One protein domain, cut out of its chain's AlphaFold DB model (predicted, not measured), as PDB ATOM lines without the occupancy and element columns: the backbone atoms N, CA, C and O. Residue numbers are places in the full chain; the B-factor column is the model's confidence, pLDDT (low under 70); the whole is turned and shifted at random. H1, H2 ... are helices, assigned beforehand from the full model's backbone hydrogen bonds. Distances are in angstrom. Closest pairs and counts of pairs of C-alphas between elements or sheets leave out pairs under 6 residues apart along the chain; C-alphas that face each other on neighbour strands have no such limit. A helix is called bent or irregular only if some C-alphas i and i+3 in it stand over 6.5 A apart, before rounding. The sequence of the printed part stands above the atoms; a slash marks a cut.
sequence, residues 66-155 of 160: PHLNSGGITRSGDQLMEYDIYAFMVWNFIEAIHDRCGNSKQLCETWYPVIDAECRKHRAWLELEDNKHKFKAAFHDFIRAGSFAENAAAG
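This is residues 66 to 155 of the 160 residues of an uncharacterized protein of Zetaproteobacteria bacterium CG_4_10_14_3_um_filter_54_28 (UniProt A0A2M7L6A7). One long helix, H1, makes the longest axis; H2 folds back beside it as a helical hairpin, short H4 packs on H2, and short H3 stands crosswise near both. The printed part has 90 residues with four helices, H1 to H4 in order, and no named strand: all helix. It is compact, radius of gyration of the C-alphas 13.8 A, and spans 43 by 25 by 18 A.

H1, residues 77 to 101, touches H2, residues 105 to 126, opposite ways at a shallow tilt of 27 degrees; their closest C-alphas, of Cys 101 and Cys 108, are 5.3 A apart. H2 touches H4, residues 148 to 154, closest at the C-alphas of Glu 109 and Ala 152, 5.5 A. H3, residues 137 to 145, is close to H1 but not clearly touching, about perpendicular at 86 degrees; the closest C-alphas, of Glu 95 and Phe 139, are 6.8 A apart. Every O i to N i+4 pair is within hydrogen-bond range in H1, H3 and H4; 13 of 18 are in H2.

H1 runs 36.0 A from C-alpha 77 at (-16.212, 35.892, 26.253). H2, 25.4 A, is irregular, C-alphas 121 and 124 being 7.6 A apart. H3 measures 12.3 A; H4, 10.1 A, ends with C-alpha 154 at (20.206, 55.904, 14.173).

The two C-alphas farthest apart, of Gly 77 and Ala 154, are 43.3 A apart. The printed part has no cut, and no link is long. The model's pLDDT is under 70 at residues 70 to 74, 102 to 103 and 146 to 155.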
ATOM      1  N   PRO A  66      -6.112  30.539  16.417       77.56
ATOM      2  CA  PRO A  66      -6.082  31.566  15.367       77.56
ATOM      3  C   PRO A  66      -6.817  32.875  15.705       77.56
ATOM      4  O   PRO A  66      -6.502  33.933  15.149       77.56
ATOM      5  N   HIS A  67      -7.782  32.847  16.636       77.69
ATOM      6  CA  HIS A  67      -8.486  34.042  17.128       77.69
ATOM      7  C   HIS A  67      -7.588  35.010  17.913       77.69
ATOM      8  O   HIS A  67      -7.972  36.169  18.115       77.69
ATOM      9  N   LEU A  68      -6.392  34.569  18.320       75.44
ATOM     10  CA  LEU A  68      -5.390  35.409  18.973       75.44
ATOM     11  C   LEU A  68      -4.679  36.340  17.982       75.44
ATOM     12  O   LEU A  68      -4.447  37.499  18.300       75.44
ATOM     13  N   ASN A  69      -4.409  35.869  16.762       70.88
ATOM     14  CA  ASN A  69      -3.665  36.611  15.732       70.88
ATOM     15  C   ASN A  69      -4.579  37.395  14.768       70.88
ATOM     16  O   ASN A  69      -4.136  38.263  14.019       70.88
ATOM     17  N   SER A  70      -5.875  37.083  14.762       66.94
ATOM     18  CA  SER A  70      -6.829  37.677  13.828       66.94
ATOM     19  C   SER A  70      -7.401  38.987  14.378       66.94
ATOM     20  O   SER A  70      -8.264  38.989  15.260       66.94
ATOM     21  N   GLY A  71      -6.927  40.122  13.867       58.97
ATOM     22  CA  GLY A  71      -7.516  41.428  14.166       58.97
ATOM     23  C   GLY A  71      -8.975  41.508  13.694       58.97
ATOM     24  O   GLY A  71      -9.287  41.109  12.576       58.97
ATOM     25  N   GLY A  72      -9.875  42.025  14.537       55.94
ATOM     26  CA  GLY A  72     -11.233  42.404  14.119       55.94
ATOM     27  C   GLY A  72     -12.302  41.301  14.056       55.94
ATOM     28  O   GLY A  72     -13.377  41.564  13.527       55.94
ATOM     29  N   ILE A  73     -12.068  40.099  14.598       64.56
ATOM     30  CA  ILE A  73     -13.119  39.067  14.715       64.56
ATOM     31  C   ILE A  73     -13.933  39.283  15.999       64.56
ATOM     32  O   ILE A  73     -13.374  39.589  17.055       64.56
ATOM     33  N   THR A  74     -15.252  39.087  15.930       60.75
ATOM     34  CA  THR A  74     -16.139  38.979  17.095       60.75
ATOM     35  C   THR A  74     -15.718  37.774  17.941       60.75
ATOM     36  O   THR A  74     -15.920  36.628  17.544       60.75
ATOM     37  N   ARG A  75     -15.089  38.026  19.091       70.19
ATOM     38  CA  ARG A  75     -14.629  36.986  20.025       70.19
ATOM     39  C   ARG A  75     -15.742  36.632  21.013       70.19
ATOM     40  O   ARG A  75     -16.464  37.519  21.464       70.19
ATOM     41  N   SER A  76     -15.867  35.353  21.368       75.56
ATOM     42  CA  SER A  76     -16.654  34.943  22.538       75.56
ATOM     43  C   SER A  76     -16.006  35.453  23.835       75.56
ATOM     44  O   SER A  76     -14.839  35.847  23.830       75.56
ATOM     45  N   GLY A  77     -16.740  35.442  24.955       76.25
ATOM     46  CA  GLY A  77     -16.212  35.892  26.253       76.25
ATOM     47  C   GLY A  77     -14.905  35.188  26.645       76.25
ATOM     48  O   GLY A  77     -13.928  35.851  26.988       76.25
ATOM     49  N   ASP A  78     -14.849  33.866  26.477       79.75
ATOM     50  CA  ASP A  78     -13.651  33.071  26.772       79.75
ATOM     51  C   ASP A  78     -12.492  33.407  25.820       79.75
ATOM     52  O   ASP A  78     -11.354  33.584  26.250       79.75
ATOM     53  N   GLN A  79     -12.778  33.597  24.527       81.69
ATOM     54  CA  GLN A  79     -11.775  33.987  23.527       81.69
ATOM     55  C   GLN A  79     -11.218  35.396  23.760       81.69
ATOM     56  O   GLN A  79     -10.085  35.682  23.369       81.69
ATOM     57  N   LEU A  80     -12.009  36.286  24.361       81.81
ATOM     58  CA  LEU A  80     -11.571  37.630  24.716       81.81
ATOM     59  C   LEU A  80     -10.554  37.583  25.858       81.81
ATOM     60  O   LEU A  80      -9.534  38.260  25.787       81.81
ATOM     61  N   MET A  81     -10.799  36.739  26.865       83.00
ATOM     62  CA  MET A  81      -9.872  36.538  27.979       83.00
ATOM     63  C   MET A  81      -8.570  35.874  27.520       83.00
ATOM     64  O   MET A  81      -7.486  36.299  27.909       83.00
ATOM     65  N   GLU A  82      -8.652  34.883  26.630       83.50
ATOM     66  CA  GLU A  82      -7.462  34.281  26.020       83.50
ATOM     67  C   GLU A  82      -6.652  35.294  25.204       83.50
ATOM     68  O   GLU A  82      -5.423  35.300  25.273       83.50
ATOM     69  N   TYR A  83      -7.333  36.170  24.459       85.25
ATOM     70  CA  TYR A  83      -6.686  37.253  23.724       85.25
ATOM     71  C   TYR A  83      -6.041  38.285  24.651       85.25
ATOM     72  O   TYR A  83      -4.937  38.730  24.358       85.25
ATOM     73  N   ASP A  84      -6.686  38.640  25.763       85.25
ATOM     74  CA  ASP A  84      -6.148  39.594  26.739       85.25
ATOM     75  C   ASP A  84      -4.828  39.099  27.341       85.25
ATOM     76  O   ASP A  84      -3.821  39.810  27.336       85.25
ATOM     77  N   ILE A  85      -4.802  37.830  27.758       86.31
ATOM     78  CA  ILE A  85      -3.599  37.180  28.287       86.31
ATOM     79  C   ILE A  85      -2.518  37.102  27.203       86.31
ATOM     80  O   ILE A  85      -1.359  37.422  27.462       86.31
ATOM     81  N   TYR A  86      -2.886  36.709  25.981       88.12
ATOM     82  CA  TYR A  86      -1.946  36.626  24.865       88.12
ATOM     83  C   TYR A  86      -1.325  37.982  24.522       88.12
ATOM     84  O   TYR A  86      -0.103  38.098  24.458       88.12
ATOM     85  N   ALA A  87      -2.150  39.016  24.356       87.12
ATOM     86  CA  ALA A  87      -1.693  40.363  24.056       87.12
ATOM     87  C   ALA A  87      -0.776  40.885  25.170       87.12
ATOM     88  O   ALA A  87       0.280  41.443  24.875       87.12
ATOM     89  N   PHE A  88      -1.111  40.631  26.438       87.44
ATOM     90  CA  PHE A  88      -0.236  40.972  27.554       87.44
ATOM     91  C   PHE A  88       1.123  40.260  27.467       87.44
ATOM     92  O   PHE A  88       2.155  40.904  27.651       87.44
ATOM     93  N   MET A  89       1.161  38.962  27.148       88.44
ATOM     94  CA  MET A  89       2.424  38.227  26.978       88.44
ATOM     95  C   MET A  89       3.274  38.788  25.831       88.44
ATOM     96  O   MET A  89       4.472  39.002  26.015       88.44
ATOM     97  N   VAL A  90       2.660  39.072  24.677       89.19
ATOM     98  CA  VAL A  90       3.350  39.662  23.518       89.19
ATOM     99  C   VAL A  90       3.940  41.024  23.878       89.19
ATOM    100  O   VAL A  90       5.112  41.274  23.606       89.19
ATOM    101  N   TRP A  91       3.177  41.892  24.546       90.88
ATOM    102  CA  TRP A  91       3.668  43.215  24.931       90.88
ATOM    103  C   TRP A  91       4.787  43.168  25.974       90.88
ATOM    104  O   TRP A  91       5.760  43.902  25.826       90.88
ATOM    105  N   ASN A  92       4.722  42.271  26.965       90.44
ATOM    106  CA  ASN A  92       5.834  42.063  27.906       90.44
ATOM    107  C   ASN A  92       7.100  41.578  27.192       90.44
ATOM    108  O   ASN A  92       8.202  42.030  27.496       90.44
ATOM    109  N   PHE A  93       6.951  40.663  26.233       89.88
ATOM    110  CA  PHE A  93       8.070  40.179  25.433       89.88
ATOM    111  C   PHE A  93       8.705  41.310  24.607       89.88
ATOM    112  O   PHE A  93       9.926  41.460  24.600       89.88
ATOM    113  N   ILE A  94       7.884  42.155  23.975       89.38
ATOM    114  CA  ILE A  94       8.346  43.321  23.211       89.38
ATOM    115  C   ILE A  94       9.026  44.355  24.121       89.38
ATOM    116  O   ILE A  94      10.086  44.864  23.754       89.38
ATOM    117  N   GLU A  95       8.469  44.662  25.297       88.50
ATOM    118  CA  GLU A  95       9.088  45.590  26.258       88.50
ATOM    119  C   GLU A  95      10.445  45.053  26.742       88.50
ATOM    120  O   GLU A  95      11.432  45.787  26.760       88.50
ATOM    121  N   ALA A  96      10.541  43.749  27.023       86.94
ATOM    122  CA  ALA A  96      11.802  43.109  27.392       86.94
ATOM    123  C   ALA A  96      12.849  43.164  26.265       86.94
ATOM    124  O   ALA A  96      14.036  43.374  26.537       86.94
ATOM    125  N   ILE A  97      12.440  43.003  25.000       85.12
ATOM    126  CA  ILE A  97      13.330  43.216  23.852       85.12
ATOM    127  C   ILE A  97      13.772  44.675  23.792       85.12
ATOM    128  O   ILE A  97      14.967  44.929  23.664       85.12
ATOM    129  N   HIS A  98      12.845  45.626  23.910       83.69
ATOM    130  CA  HIS A  98      13.143  47.058  23.865       83.69
ATOM    131  C   HIS A  98      14.159  47.470  24.944       83.69
ATOM    132  O   HIS A  98      15.156  48.125  24.632       83.69
ATOM    133  N   ASP A  99      13.976  47.016  26.184       83.44
ATOM    134  CA  ASP A  99      14.919  47.262  27.281       83.44
ATOM    135  C   ASP A  99      16.314  46.675  26.979       83.44
ATOM    136  O   ASP A  99      17.347  47.270  27.300       83.44
ATOM    137  N   ARG A 100      16.377  45.513  26.318       78.69
ATOM    138  CA  ARG A 100      17.644  44.855  25.944       78.69
ATOM    139  C   ARG A 100      18.303  45.472  24.711       78.69
ATOM    140  O   ARG A 100      19.533  45.470  24.614       78.69
ATOM    141  N   CYS A 101      17.515  46.026  23.797       77.06
ATOM    142  CA  CYS A 101      17.962  46.707  22.586       77.06
ATOM    143  C   CYS A 101      18.912  47.876  22.888       77.06
ATOM    144  O   CYS A 101      19.878  48.072  22.150       77.06
ATOM    145  N   GLY A 102      18.751  48.561  24.028       69.25
ATOM    146  CA  GLY A 102      19.681  49.607  24.478       69.25
ATOM    147  C   GLY A 102      21.147  49.156  24.610       69.25
ATOM    148  O   GLY A 102      22.052  49.983  24.530       69.25
ATOM    149  N   ASN A 103      21.401  47.847  24.739       69.94
ATOM    150  CA  ASN A 103      22.744  47.277  24.883       69.94
ATOM    151  C   ASN A 103      23.289  46.613  23.601       69.94
ATOM    152  O   ASN A 103      24.449  46.197  23.584       69.94
ATOM    153  N   SER A 104      22.485  46.470  22.538       71.06
ATOM    154  CA  SER A 104      22.883  45.770  21.304       71.06
ATOM    155  C   SER A 104      22.136  46.290  20.072       71.06
ATOM    156  O   SER A 104      20.960  45.987  19.867       71.06
ATOM    157  N   LYS A 105      22.841  47.007  19.186       71.50
ATOM    158  CA  LYS A 105      22.273  47.495  17.912       71.50
ATOM    159  C   LYS A 105      21.829  46.359  16.984       71.50
ATOM    160  O   LYS A 105      20.758  46.432  16.397       71.50
ATOM    161  N   GLN A 106      22.600  45.277  16.922       74.31
ATOM    162  CA  GLN A 106      22.286  44.117  16.080       74.31
ATOM    163  C   GLN A 106      20.987  43.412  16.513       74.31
ATOM    164  O   GLN A 106      20.228  42.914  15.679       74.31
ATOM    165  N   LEU A 107      20.700  43.412  17.823       75.00
ATOM    166  CA  LEU A 107      19.428  42.921  18.355       75.00
ATOM    167  C   LEU A 107      18.272  43.802  17.855       75.00
ATOM    168  O   LEU A 107      17.267  43.279  17.383       75.00
ATOM    169  N   CYS A 108      18.436  45.129  17.885       78.19
ATOM    170  CA  CYS A 108      17.430  46.076  17.389       78.19
ATOM    171  C   CYS A 108      17.067  45.813  15.927       78.19
ATOM    172  O   CYS A 108      15.895  45.662  15.605       78.19
ATOM    173  N   GLU A 109      18.068  45.703  15.054       78.81
ATOM    174  CA  GLU A 109      17.858  45.498  13.615       78.81
ATOM    175  C   GLU A 109      17.052  44.230  13.312       78.81
ATOM    176  O   GLU A 109      16.218  44.224  12.409       78.81
ATOM    177  N   THR A 110      17.262  43.171  14.098       81.50
ATOM    178  CA  THR A 110      16.561  41.895  13.916       81.50
ATOM    179  C   THR A 110      15.124  41.956  14.429       81.50
ATOM    180  O   THR A 110      14.204  41.474  13.770       81.50
ATOM    181  N   TRP A 111      14.917  42.541  15.610       85.19
ATOM    182  CA  TRP A 111      13.629  42.466  16.296       85.19
ATOM    183  C   TRP A 111      12.683  43.613  15.961       85.19
ATOM    184  O   TRP A 111      11.476  43.433  16.053       85.19
ATOM    185  N   TYR A 112      13.167  44.772  15.527       85.12
ATOM    186  CA  TYR A 112      12.298  45.905  15.197       85.12
ATOM    187  C   TYR A 112      11.265  45.612  14.097       85.12
ATOM    188  O   TYR A 112      10.114  46.014  14.270       85.12
ATOM    189  N   PRO A 113      11.582  44.861  13.022       84.62
ATOM    190  CA  PRO A 113      10.568  44.406  12.070       84.62
ATOM    191  C   PRO A 113       9.488  43.520  12.707       84.62
ATOM    192  O   PRO A 113       8.316  43.615  12.344       84.62
ATOM    193  N   VAL A 114       9.869  42.671  13.669       86.06
ATOM    194  CA  VAL A 114       8.936  41.813  14.418       86.06
ATOM    195  C   VAL A 114       8.046  42.660  15.325       86.06
ATOM    196  O   VAL A 114       6.828  42.500  15.310       86.06
ATOM    197  N   ILE A 115       8.637  43.609  16.054       87.31
ATOM    198  CA  ILE A 115       7.906  44.556  16.902       87.31
ATOM    199  C   ILE A 115       6.887  45.332  16.067       87.31
ATOM    200  O   ILE A 115       5.733  45.427  16.471       87.31
ATOM    201  N   ASP A 116       7.268  45.833  14.892       85.94
ATOM    202  CA  ASP A 116       6.350  46.539  13.995       85.94
ATOM    203  C   ASP A 116       5.182  45.649  13.527       85.94
ATOM    204  O   ASP A 116       4.021  46.073  13.528       85.94
ATOM    205  N   ALA A 117       5.464  44.398  13.157       85.19
ATOM    206  CA  ALA A 117       4.441  43.446  12.736       85.19
ATOM    207  C   ALA A 117       3.437  43.134  13.859       85.19
ATOM    208  O   ALA A 117       2.229  43.116  13.612       85.19
ATOM    209  N   GLU A 118       3.915  42.935  15.087       87.00
ATOM    210  CA  GLU A 118       3.062  42.662  16.248       87.00
ATOM    211  C   GLU A 118       2.321  43.913  16.736       87.00
ATOM    212  O   GLU A 118       1.133  43.846  17.070       87.00
ATOM    213  N   CYS A 119       2.952  45.090  16.665       86.12
ATOM    214  CA  CYS A 119       2.296  46.369  16.929       86.12
ATOM    215  C   CYS A 119       1.066  46.547  16.039       86.12
ATOM    216  O   CYS A 119      -0.007  46.889  16.531       86.12
ATOM    217  N   ARG A 120       1.174  46.263  14.736       84.06
ATOM    218  CA  ARG A 120       0.040  46.394  13.806       84.06
ATOM    219  C   ARG A 120      -1.176  45.547  14.196       84.06
ATOM    220  O   ARG A 120      -2.297  45.929  13.870       84.06
ATOM    221  N   LYS A 121      -0.974  44.437  14.907       83.69
ATOM    222  CA  LYS A 121      -2.049  43.533  15.340       83.69
ATOM    223  C   LYS A 121      -2.603  43.898  16.714       83.69
ATOM    224  O   LYS A 121      -3.817  43.901  16.906       83.69
ATOM    225  N   HIS A 122      -1.721  44.213  17.663       86.25
ATOM    226  CA  HIS A 122      -2.063  44.294  19.085       86.25
ATOM    227  C   HIS A 122      -2.076  45.717  19.653       86.25
ATOM    228  O   HIS A 122      -2.426  45.901  20.820       86.25
ATOM    229  N   ARG A 123      -1.754  46.745  18.857       84.88
ATOM    230  CA  ARG A 123      -1.727  48.148  19.313       84.88
ATOM    231  C   ARG A 123      -3.053  48.622  19.887       84.88
ATOM    232  O   ARG A 123      -3.054  49.262  20.932       84.88
ATOM    233  N   ALA A 124      -4.170  48.237  19.276       84.00
ATOM    234  CA  ALA A 124      -5.494  48.589  19.782       84.00
ATOM    235  C   ALA A 124      -5.734  48.087  21.218       84.00
ATOM    236  O   ALA A 124      -6.447  48.731  21.976       84.00
ATOM    237  N   TRP A 125      -5.122  46.961  21.605       87.50
ATOM    238  CA  TRP A 125      -5.215  46.431  22.965       87.50
ATOM    239  C   TRP A 125      -4.378  47.244  23.963       87.50
ATOM    240  O   TRP A 125      -4.834  47.500  25.075       87.50
ATOM    241  N   LEU A 126      -3.181  47.686  23.557       85.88
ATOM    242  CA  LEU A 126      -2.296  48.516  24.384       85.88
ATOM    243  C   LEU A 126      -2.878  49.917  24.630       85.88
ATOM    244  O   LEU A 126      -2.646  50.519  25.674       85.88
ATOM    245  N   GLU A 127      -3.629  50.442  23.662       83.88
ATOM    246  CA  GLU A 127      -4.245  51.769  23.730       83.88
ATOM    247  C   GLU A 127      -5.527  51.814  24.585       83.88
ATOM    248  O   GLU A 127      -6.034  52.908  24.848       83.88
ATOM    249  N   LEU A 128      -6.028  50.670  25.069       85.19
ATOM    250  CA  LEU A 128      -7.133  50.622  26.033       85.19
ATOM    251  C   LEU A 128      -6.710  51.249  27.368       85.19
ATOM    252  O   LEU A 128      -5.639  50.939  27.887       85.19
ATOM    253  N   GLU A 129      -7.565  52.096  27.952       79.81
ATOM    254  CA  GLU A 129      -7.296  52.774  29.238       79.81
ATOM    255  C   GLU A 129      -6.891  51.793  30.349       79.81
ATOM    256  O   GLU A 129      -5.925  52.033  31.075       79.81
ATOM    257  N   ASP A 130      -7.545  50.631  30.406       82.56
ATOM    258  CA  ASP A 130      -7.268  49.582  31.392       82.56
ATOM    259  C   ASP A 130      -5.869  48.959  31.252       82.56
ATOM    260  O   ASP A 130      -5.373  48.332  32.186       82.56
ATOM    261  N   ASN A 131      -5.202  49.128  30.107       84.00
ATOM    262  CA  ASN A 131      -3.900  48.523  29.822       84.00
ATOM    263  C   ASN A 131      -2.746  49.531  29.798       84.00
ATOM    264  O   ASN A 131      -1.595  49.128  29.954       84.00
ATOM    265  N   LYS A 132      -3.026  50.836  29.684       76.50
ATOM    266  CA  LYS A 132      -1.997  51.894  29.620       76.50
ATOM    267  C   LYS A 132      -1.084  51.963  30.843       76.50
ATOM    268  O   LYS A 132       0.044  52.422  30.740       76.50
ATOM    269  N   HIS A 133      -1.563  51.542  32.011       82.94
ATOM    270  CA  HIS A 133      -0.773  51.573  33.244       82.94
ATOM    271  C   HIS A 133       0.128  50.340  33.422       82.94
ATOM    272  O   HIS A 133       0.910  50.294  34.368       82.94
ATOM    273  N   LYS A 134      -0.004  49.326  32.553       82.69
ATOM    274  CA  LYS A 134       0.712  48.050  32.685       82.69
ATOM    275  C   LYS A 134       2.163  48.117  32.195       82.69
ATOM    276  O   LYS A 134       2.941  47.246  32.565       82.69
ATOM    277  N   PHE A 135       2.523  49.132  31.406       87.88
ATOM    278  CA  PHE A 135       3.843  49.278  30.781       87.88
ATOM    279  C   PHE A 135       4.450  50.655  31.062       87.88
ATOM    280  O   PHE A 135       3.757  51.601  31.447       87.88
ATOM    281  N   LYS A 136       5.767  50.787  30.875       85.69
ATOM    282  CA  LYS A 136       6.481  52.046  31.133       85.69
ATOM    283  C   LYS A 136       6.049  53.147  30.157       85.69
ATOM    284  O   LYS A 136       5.855  52.906  28.967       85.69
ATOM    285  N   ALA A 137       6.011  54.396  30.626       84.69
ATOM    286  CA  ALA A 137       5.699  55.550  29.775       84.69
ATOM    287  C   ALA A 137       6.675  55.688  28.588       84.69
ATOM    288  O   ALA A 137       6.236  55.870  27.456       84.69
ATOM    289  N   ALA A 138       7.977  55.486  28.826       82.06
ATOM    290  CA  ALA A 138       8.999  55.506  27.775       82.06
ATOM    291  C   ALA A 138       8.741  54.457  26.678       82.06
ATOM    292  O   ALA A 138       8.953  54.719  25.495       82.06
ATOM    293  N   PHE A 139       8.228  53.284  27.059       85.12
ATOM    294  CA  PHE A 139       7.850  52.246  26.107       85.12
ATOM    295  C   PHE A 139       6.623  52.663  25.285       85.12
ATOM    296  O   PHE A 139       6.625  52.534  24.063       85.12
ATOM    297  N   HIS A 140       5.602  53.251  25.915       83.44
ATOM    298  CA  HIS A 140       4.459  53.810  25.187       83.44
ATOM    299  C   HIS A 140       4.870  54.896  24.184       83.44
ATOM    300  O   HIS A 140       4.343  54.920  23.068       83.44
ATOM    301  N   ASP A 141       5.807  55.767  24.552       83.56
ATOM    302  CA  ASP A 141       6.327  56.806  23.661       83.56
ATOM    303  C   ASP A 141       7.102  56.202  22.482       83.56
ATOM    304  O   ASP A 141       6.896  56.620  21.340       83.56
ATOM    305  N   PHE A 142       7.900  55.155  22.724       82.75
ATOM    306  CA  PHE A 142       8.577  54.387  21.675       82.75
ATOM    307  C   PHE A 142       7.586  53.779  20.668       82.75
ATOM    308  O   PHE A 142       7.731  53.966  19.457       82.75
ATOM    309  N   ILE A 143       6.530  53.114  21.149       84.81
ATOM    310  CA  ILE A 143       5.497  52.524  20.280       84.81
ATOM    311  C   ILE A 143       4.708  53.605  19.526       84.81
ATOM    312  O   ILE A 143       4.344  53.423  18.360       84.81
ATOM    313  N   ARG A 144       4.447  54.752  20.166       80.94
ATOM    314  CA  ARG A 144       3.724  55.869  19.548       80.94
ATOM    315  C   ARG A 144       4.534  56.536  18.442       80.94
ATOM    316  O   ARG A 144       3.940  56.884  17.423       80.94
ATOM    317  N   ALA A 145       5.844  56.691  18.634       78.81
ATOM    318  CA  ALA A 145       6.740  57.290  17.650       78.81
ATOM    319  C   ALA A 145       6.768  56.492  16.337       78.81
ATOM    320  O   ALA A 145       6.889  57.086  15.269       78.81
ATOM    321  N   GLY A 146       6.622  55.162  16.396       67.81
ATOM    322  CA  GLY A 146       6.485  54.301  15.214       67.81
ATOM    323  C   GLY A 146       7.712  54.263  14.293       67.81
ATOM    324  O   GLY A 146       7.682  53.602  13.257       67.81
ATOM    325  N   SER A 147       8.807  54.938  14.654       60.28
ATOM    326  CA  SER A 147      10.031  55.055  13.860       60.28
ATOM    327  C   SER A 147      10.966  53.860  14.072       60.28
ATOM    328  O   SER A 147      12.170  54.014  14.256       60.28
ATOM    329  N   PHE A 148      10.427  52.637  14.051       67.31
ATOM    330  CA  PHE A 148      11.196  51.426  14.352       67.31
ATOM    331  C   PHE A 148      12.408  51.286  13.412       67.31
ATOM    332  O   PHE A 148      13.535  51.157  13.872       67.31
ATOM    333  N   ALA A 149      12.224  51.444  12.099       54.97
ATOM    334  CA  ALA A 149      13.324  51.376  11.129       54.97
ATOM    335  C   ALA A 149      14.344  52.529  11.262       54.97
ATOM    336  O   ALA A 149      15.541  52.331  11.055       54.97
ATOM    337  N   GLU A 150      13.886  53.724  11.637       54.16
ATOM    338  CA  GLU A 150      14.730  54.916  11.782       54.16
ATOM    339  C   GLU A 150      15.579  54.848  13.063       54.16
ATOM    340  O   GLU A 150      16.764  55.174  13.045       54.16
ATOM    341  N   ASN A 151      15.013  54.318  14.152       55.50
ATOM    342  CA  ASN A 151      15.709  54.108  15.423       55.50
ATOM    343  C   ASN A 151      16.768  52.997  15.326       55.50
ATOM    344  O   ASN A 151      17.833  53.127  15.932       55.50
ATOM    345  N   ALA A 152      16.526  51.945  14.526       53.09
ATOM    346  CA  ALA A 152      17.542  50.927  14.229       53.09
ATOM    347  C   ALA A 152      18.747  51.540  13.499       53.09
ATOM    348  O   ALA A 152      19.887  51.312  13.899       53.09
ATOM    349  N   ALA A 153      18.498  52.369  12.479       51.66
ATOM    350  CA  ALA A 153      19.553  53.022  11.703       51.66
ATOM    351  C   ALA A 153      20.311  54.097  12.504       51.66
ATOM    352  O   ALA A 153      21.527  54.239  12.368       51.66
ATOM    353  N   ALA A 154      19.614  54.841  13.366       54.69
ATOM    354  CA  ALA A 154      20.206  55.904  14.173       54.69
ATOM    355  C   ALA A 154      20.962  55.373  15.407       54.69
ATOM    356  O   ALA A 154      21.797  56.076  15.979       54.69
ATOM    357  N   GLY A 155      20.717  54.121  15.819       51.25
ATOM    358  CA  GLY A 155      21.344  53.523  16.997       51.25
ATOM    359  C   GLY A 155      21.066  54.300  18.285       51.25
ATOM    360  O   GLY A 155      21.923  54.332  19.171       51.25
TER     361      GLY A 155